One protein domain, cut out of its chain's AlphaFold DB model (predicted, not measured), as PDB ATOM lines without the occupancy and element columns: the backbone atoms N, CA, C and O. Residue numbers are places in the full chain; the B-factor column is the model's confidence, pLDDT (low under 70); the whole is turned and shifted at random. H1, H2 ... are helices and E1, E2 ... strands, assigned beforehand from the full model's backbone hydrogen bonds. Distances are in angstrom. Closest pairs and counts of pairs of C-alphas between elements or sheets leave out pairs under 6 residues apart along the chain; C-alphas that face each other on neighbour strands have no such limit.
ATOM      1  N   ILE A  37       5.861 -26.878 -26.717       83.50
ATOM      2  CA  ILE A  37       5.796 -25.609 -27.438       83.50
ATOM      3  C   ILE A  37       7.034 -24.798 -27.081       83.50
ATOM      4  O   ILE A  37       7.321 -24.544 -25.910       83.50
ATOM      5  N   VAL A  38       7.774 -24.374 -28.098       84.00
ATOM      6  CA  VAL A  38       8.976 -23.554 -27.937       84.00
ATOM      7  C   VAL A  38       8.719 -22.208 -28.582       84.00
ATOM      8  O   VAL A  38       8.529 -22.126 -29.793       84.00
ATOM      9  N   ASP A  39       8.748 -21.147 -27.782       82.81
ATOM     10  CA  ASP A  39       8.657 -19.786 -28.286       82.81
ATOM     11  C   ASP A  39      10.070 -19.206 -28.438       82.81
ATOM     12  O   ASP A  39      10.736 -18.829 -27.469       82.81
ATOM     13  N   ALA A  40      10.563 -19.173 -29.678       76.56
ATOM     14  CA  ALA A  40      11.914 -18.701 -29.983       76.56
ATOM     15  C   ALA A  40      12.086 -17.186 -29.751       76.56
ATOM     16  O   ALA A  40      13.202 -16.726 -29.503       76.56
ATOM     17  N   SER A  41      10.989 -16.424 -29.805       80.44
ATOM     18  CA  SER A  41      10.974 -14.967 -29.632       80.44
ATOM     19  C   SER A  41      11.213 -14.575 -28.172       80.44
ATOM     20  O   SER A  41      12.070 -13.746 -27.871       80.44
ATOM     21  N   THR A  42      10.498 -15.220 -27.252       81.81
ATOM     22  CA  THR A  42      10.595 -15.008 -25.798       81.81
ATOM     23  C   THR A  42      11.611 -15.932 -25.126       81.81
ATOM     24  O   THR A  42      11.936 -15.732 -23.958       81.81
ATOM     25  N   ARG A  43      12.148 -16.922 -25.855       84.31
ATOM     26  CA  ARG A  43      13.044 -17.974 -25.341       84.31
ATOM     27  C   ARG A  43      12.435 -18.725 -24.157       84.31
ATOM     28  O   ARG A  43      13.137 -19.085 -23.211       84.31
ATOM     29  N   THR A  44      11.132 -18.976 -24.217       84.12
ATOM     30  CA  THR A  44      10.427 -19.792 -23.229       84.12
ATOM     31  C   THR A  44       9.984 -21.107 -23.842       84.12
ATOM     32  O   THR A  44       9.670 -21.199 -25.029       84.12
ATOM     33  N   VAL A  45      10.004 -22.151 -23.022       86.56
ATOM     34  CA  VAL A  45       9.469 -23.459 -23.389       86.56
ATOM     35  C   VAL A  45       8.304 -23.766 -22.481       86.56
ATOM     36  O   VAL A  45       8.365 -23.539 -21.271       86.56
ATOM     37  N   ARG A  46       7.248 -24.273 -23.105       86.94
ATOM     38  CA  ARG A  46       6.053 -24.765 -22.450       86.94
ATOM     39  C   ARG A  46       6.018 -26.267 -22.657       86.94
ATOM     40  O   ARG A  46       5.926 -26.742 -23.790       86.94
ATOM     41  N   PHE A  47       6.154 -26.996 -21.564       84.00
ATOM     42  CA  PHE A  47       5.993 -28.436 -21.540       84.00
ATOM     43  C   PHE A  47       4.874 -28.748 -20.560       84.00
ATOM     44  O   PHE A  47       5.050 -28.602 -19.352       84.00
ATOM     45  N   GLU A  48       3.719 -29.131 -21.093       82.75
ATOM     46  CA  GLU A  48       2.502 -29.325 -20.302       82.75
ATOM     47  C   GLU A  48       2.123 -28.053 -19.517       82.75
ATOM     48  O   GLU A  48       1.857 -27.016 -20.123       82.75
ATOM     49  N   ASP A  49       2.119 -28.121 -18.185       81.75
ATOM     50  CA  ASP A  49       1.838 -26.996 -17.283       81.75
ATOM     51  C   ASP A  49       3.113 -26.218 -16.892       81.75
ATOM     52  O   ASP A  49       3.066 -25.167 -16.255       81.75
ATOM     53  N   LEU A  50       4.291 -26.718 -17.282       81.75
ATOM     54  CA  LEU A  50       5.571 -26.130 -16.913       81.75
ATOM     55  C   LEU A  50       6.012 -25.106 -17.949       81.75
ATOM     56  O   LEU A  50       6.262 -25.431 -19.111       81.75
ATOM     57  N   HIS A  51       6.196 -23.870 -17.494       85.56
ATOM     58  CA  HIS A  51       6.822 -22.809 -18.273       85.56
ATOM     59  C   HIS A  51       8.158 -22.439 -17.649       85.56
ATOM     60  O   HIS A  51       8.224 -22.057 -16.479       85.56
ATOM     61  N   PHE A  52       9.229 -22.523 -18.432       85.50
ATOM     62  CA  PHE A  52      10.556 -22.151 -17.960       85.50
ATOM     63  C   PHE A  52      11.344 -21.387 -19.032       85.50
ATOM     64  O   PHE A  52      11.234 -21.681 -20.229       85.50
ATOM     65  N   PRO A  53      12.134 -20.378 -18.623       86.00
ATOM     66  CA  PRO A  53      13.013 -19.661 -19.533       86.00
ATOM     67  C   PRO A  53      14.199 -20.548 -19.921       86.00
ATOM     68  O   PRO A  53      14.817 -21.198 -19.073       86.00
ATOM     69  N   LEU A  54      14.550 -20.559 -21.205       85.25
ATOM     70  CA  LEU A  54      15.715 -21.281 -21.707       85.25
ATOM     71  C   LEU A  54      16.880 -20.345 -21.989       85.25
ATOM     72  O   LEU A  54      16.736 -19.214 -22.453       85.25
ATOM     73  N   LYS A  55      18.085 -20.890 -21.808       86.56
ATOM     74  CA  LYS A  55      19.302 -20.284 -22.345       86.56
ATOM     75  C   LYS A  55      19.214 -20.211 -23.870       86.56
ATOM     76  O   LYS A  55      18.653 -21.099 -24.513       86.56
ATOM     77  N   ALA A  56      19.834 -19.185 -24.450       83.94
ATOM     78  CA  ALA A  56      19.805 -18.932 -25.891       83.94
ATOM     79  C   ALA A  56      20.209 -20.164 -26.722       83.94
ATOM     80  O   ALA A  56      19.507 -20.531 -27.662       83.94
ATOM     81  N   THR A  57      21.286 -20.846 -26.328       86.56
ATOM     82  CA  THR A  57      21.787 -22.049 -27.009       86.56
ATOM     83  C   THR A  57      20.812 -23.219 -26.921       86.56
ATOM     84  O   THR A  57      20.535 -23.865 -27.925       86.56
ATOM     85  N   SER A  58      20.242 -23.468 -25.740       86.38
ATOM     86  CA  SER A  58      19.259 -24.537 -25.533       86.38
ATOM     87  C   SER A  58      17.985 -24.294 -26.347       86.38
ATOM     88  O   SER A  58      17.462 -25.223 -26.953       86.38
ATOM     89  N   CYS A  59      17.524 -23.041 -26.425       86.31
ATOM     90  CA  CYS A  59      16.386 -22.648 -27.259       86.31
ATOM     91  C   CYS A  59      16.677 -22.858 -28.754       86.31
ATOM     92  O   CYS A  59      15.834 -23.385 -29.484       86.31
ATOM     93  N   ARG A  60      17.892 -22.517 -29.206       85.62
ATOM     94  CA  ARG A  60      18.326 -22.743 -30.590       85.62
ATOM     95  C   ARG A  60      18.368 -24.238 -30.923       85.62
ATOM     96  O   ARG A  60      17.839 -24.634 -31.956       85.62
ATOM     97  N   LEU A  61      18.926 -25.055 -30.025       87.06
ATOM     98  CA  LEU A  61      18.993 -26.509 -30.171       87.06
ATOM     99  C   LEU A  61      17.597 -27.130 -30.265       87.06
ATOM    100  O   LEU A  61      17.333 -27.889 -31.192       87.06
ATOM    101  N   LEU A  62      16.693 -26.786 -29.343       86.81
ATOM    102  CA  LEU A  62      15.320 -27.294 -29.380       86.81
ATOM    103  C   LEU A  62      14.598 -26.881 -30.662       86.81
ATOM    104  O   LEU A  62      13.941 -27.707 -31.280       86.81
ATOM    105  N   THR A  63      14.759 -25.628 -31.091       86.88
ATOM    106  CA  THR A  63      14.185 -25.149 -32.355       86.88
ATOM    107  C   THR A  63      14.690 -25.962 -33.548       86.88
ATOM    108  O   THR A  63      13.904 -26.302 -34.429       86.88
ATOM    109  N   LEU A  64      15.983 -26.302 -33.585       87.06
ATOM    110  CA  LEU A  64      16.553 -27.140 -34.641       87.06
ATOM    111  C   LEU A  64      15.957 -28.555 -34.610       87.06
ATOM    112  O   LEU A  64      15.508 -29.053 -35.638       87.06
ATOM    113  N   LEU A  65      15.897 -29.179 -33.433       86.12
ATOM    114  CA  LEU A  65      15.331 -30.522 -33.278       86.12
ATOM    115  C   LEU A  65      13.841 -30.569 -33.646       86.12
ATOM    116  O   LEU A  65      13.410 -31.520 -34.287       86.12
ATOM    117  N   LEU A  66      13.072 -29.531 -33.306       85.81
ATOM    118  CA  LEU A  66      11.661 -29.417 -33.684       85.81
ATOM    119  C   LEU A  66      11.468 -29.199 -35.189       85.81
ATOM    120  O   LEU A  66      10.555 -29.767 -35.775       85.81
ATOM    121  N   ARG A  67      12.341 -28.428 -35.849       85.69
ATOM    122  CA  ARG A  67      12.311 -28.281 -37.318       85.69
ATOM    123  C   ARG A  67      12.569 -29.599 -38.045       85.69
ATOM    124  O   ARG A  67      12.027 -29.810 -39.123       85.69
ATOM    125  N   HIS A  68      13.386 -30.467 -37.456       85.62
ATOM    126  CA  HIS A  68      13.699 -31.796 -37.976       85.62
ATOM    127  C   HIS A  68      12.936 -32.908 -37.239       85.62
ATOM    128  O   HIS A  68      13.415 -34.041 -37.172       85.62
ATOM    129  N   GLN A  69      11.761 -32.603 -36.671       81.19
ATOM    130  CA  GLN A  69      10.985 -33.564 -35.892       81.19
ATOM    131  C   GLN A  69      10.709 -34.838 -36.705       81.19
ATOM    132  O   GLN A  69      10.277 -34.786 -37.854       81.19
ATOM    133  N   GLY A  70      10.971 -35.992 -36.090       82.06
ATOM    134  CA  GLY A  70      10.831 -37.299 -36.735       82.06
ATOM    135  C   GLY A  70      12.066 -37.764 -37.513       82.06
ATOM    136  O   GLY A  70      12.076 -38.904 -37.967       82.06
ATOM    137  N   ASN A  71      13.119 -36.946 -37.622       85.31
ATOM    138  CA  ASN A  71      14.399 -37.353 -38.197       85.31
ATOM    139  C   ASN A  71      15.534 -37.261 -37.166       85.31
ATOM    140  O   ASN A  71      15.589 -36.342 -36.348       85.31
ATOM    141  N   VAL A  72      16.471 -38.209 -37.215       86.31
ATOM    142  CA  VAL A  72      17.649 -38.192 -36.341       86.31
ATOM    143  C   VAL A  72      18.653 -37.186 -36.897       86.31
ATOM    144  O   VAL A  72      19.236 -37.395 -37.959       86.31
ATOM    145  N   VAL A  73      18.866 -36.084 -36.177       85.56
ATOM    146  CA  VAL A  73      19.864 -35.073 -36.548       85.56
ATOM    147  C   VAL A  73      21.242 -35.504 -36.046       85.56
ATOM    148  O   VAL A  73      21.440 -35.755 -34.856       85.56
ATOM    149  N   SER A  74      22.216 -35.569 -36.954       86.06
ATOM    150  CA  SER A  74      23.603 -35.906 -36.629       86.06
ATOM    151  C   SER A  74      24.247 -34.862 -35.718       86.06
ATOM    152  O   SER A  74      24.023 -33.659 -35.862       86.06
ATOM    153  N   ARG A  75      25.135 -35.312 -34.821       84.69
ATOM    154  CA  ARG A  75      25.895 -34.414 -33.931       84.69
ATOM    155  C   ARG A  75      26.638 -33.320 -34.701       84.69
ATOM    156  O   ARG A  75      26.626 -32.182 -34.254       84.69
ATOM    157  N   THR A  76      27.240 -33.649 -35.844       85.06
ATOM    158  CA  THR A  76      27.959 -32.695 -36.706       85.06
ATOM    159  C   THR A  76      27.063 -31.531 -37.126       85.06
ATOM    160  O   THR A  76      27.395 -30.385 -36.847       85.06
ATOM    161  N   THR A  77      25.868 -31.834 -37.639       82.75
ATOM    162  CA  THR A  77      24.869 -30.843 -38.062       82.75
ATOM    163  C   THR A  77      24.408 -29.958 -36.909       82.75
ATOM    164  O   THR A  77      24.252 -28.754 -37.077       82.75
ATOM    165  N   ILE A  78      24.223 -30.531 -35.716       85.19
ATOM    166  CA  ILE A  78      23.871 -29.753 -34.521       85.19
ATOM    167  C   ILE A  78      24.983 -28.751 -34.184       85.19
ATOM    168  O   ILE A  78      24.701 -27.598 -33.866       85.19
ATOM    169  N   TYR A  79      26.248 -29.166 -34.244       83.31
ATOM    170  CA  TYR A  79      27.368 -28.266 -33.972       83.31
ATOM    171  C   TYR A  79      27.548 -27.194 -35.051       83.31
ATOM    172  O   TYR A  79      27.845 -26.048 -34.712       83.31
ATOM    173  N   GLU A  80      27.341 -27.543 -36.318       84.44
ATOM    174  CA  GLU A  80      27.356 -26.607 -37.445       84.44
ATOM    175  C   GLU A  80      26.262 -25.540 -37.287       84.44
ATOM    176  O   GLU A  80      26.563 -24.351 -37.233       84.44
ATOM    177  N   GLU A  81      25.005 -25.941 -37.101       81.38
ATOM    178  CA  GLU A  81      23.857 -25.019 -37.082       81.38
ATOM    179  C   GLU A  81      23.740 -24.183 -35.796       81.38
ATOM    180  O   GLU A  81      23.268 -23.043 -35.823       81.38
ATOM    181  N   ILE A  82      24.116 -24.744 -34.641       83.69
ATOM    182  CA  ILE A  82      23.940 -24.070 -33.343       83.69
ATOM    183  C   ILE A  82      25.187 -23.287 -32.928       83.69
ATOM    184  O   ILE A  82      25.059 -22.220 -32.324       83.69
ATOM    185  N   TRP A  83      26.378 -23.808 -33.229       82.25
ATOM    186  CA  TRP A  83      27.651 -23.216 -32.810       82.25
ATOM    187  C   TRP A  83      28.517 -22.714 -33.973       82.25
ATOM    188  O   TRP A  83      29.518 -22.053 -33.709       82.25
ATOM    189  N   GLY A  84      28.155 -22.973 -35.234       78.19
ATOM    190  CA  GLY A  84      28.928 -22.515 -36.393       78.19
ATOM    191  C   GLY A  84      30.243 -23.271 -36.601       78.19
ATOM    192  O   GLY A  84      31.166 -22.735 -37.214       78.19
TER     193      GLY A  84
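What this domain is: This is residues 37 to 84 of the 97 residues of the protein "OmpR/PhoB-type domain-containing protein" of Pseudomonas sp. 382 (UniProt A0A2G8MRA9). A small sheet, E1 E2 E3, has helix H1 over one face, and H2 packs on H1 away from the sheet; residues 67 to 72 stick out. The printed part has 48 residues with three named strands and two named helices, in the order E1 E2 E3 H1 H2, mixed in class, and the strands make a meander, each the antiparallel neighbour of the one before. It is only just compact, close to loose: radius of gyration of the C-alphas 11.3 A, spans 32 by 22 by 14 A.

Where its parts are: Find C-alpha 37 at (5.796, -25.609, -27.438), where E1, residues 37 to 39, begins; E2 is 44 to 47, E3 50 to 53. H1, 56 to 67, runs 16.6 A; H2, 75 to 83, runs 11.4 A to (27.651, -23.216, -32.810).

How they stand to each other: Look for N 37 and O 46, 2.9 A, between E1 and E2, and N 47 and O 50, 2.9 A, between E2 and E3; both pairs are hairpins. H1 is on the sheet at a height of 9.5 A, in two layers, a helix on one face of a sheet; the closest C-alphas of E1 and H1 are those of Val 38 and Thr 63, 7.0 A apart. H2 touches H1 at C-alphas 61 and 82, the closest, 6.4 A, a steep tilt of 51 degrees, opposite ways. In both helices every O i to N i+4 pair is within hydrogen-bond range.

The domain as a whole: C-alphas 49 and 84 are farthest apart, 33.5 A. The printed part has no cut and no long link; no printed residue is under 70 in pLDDT.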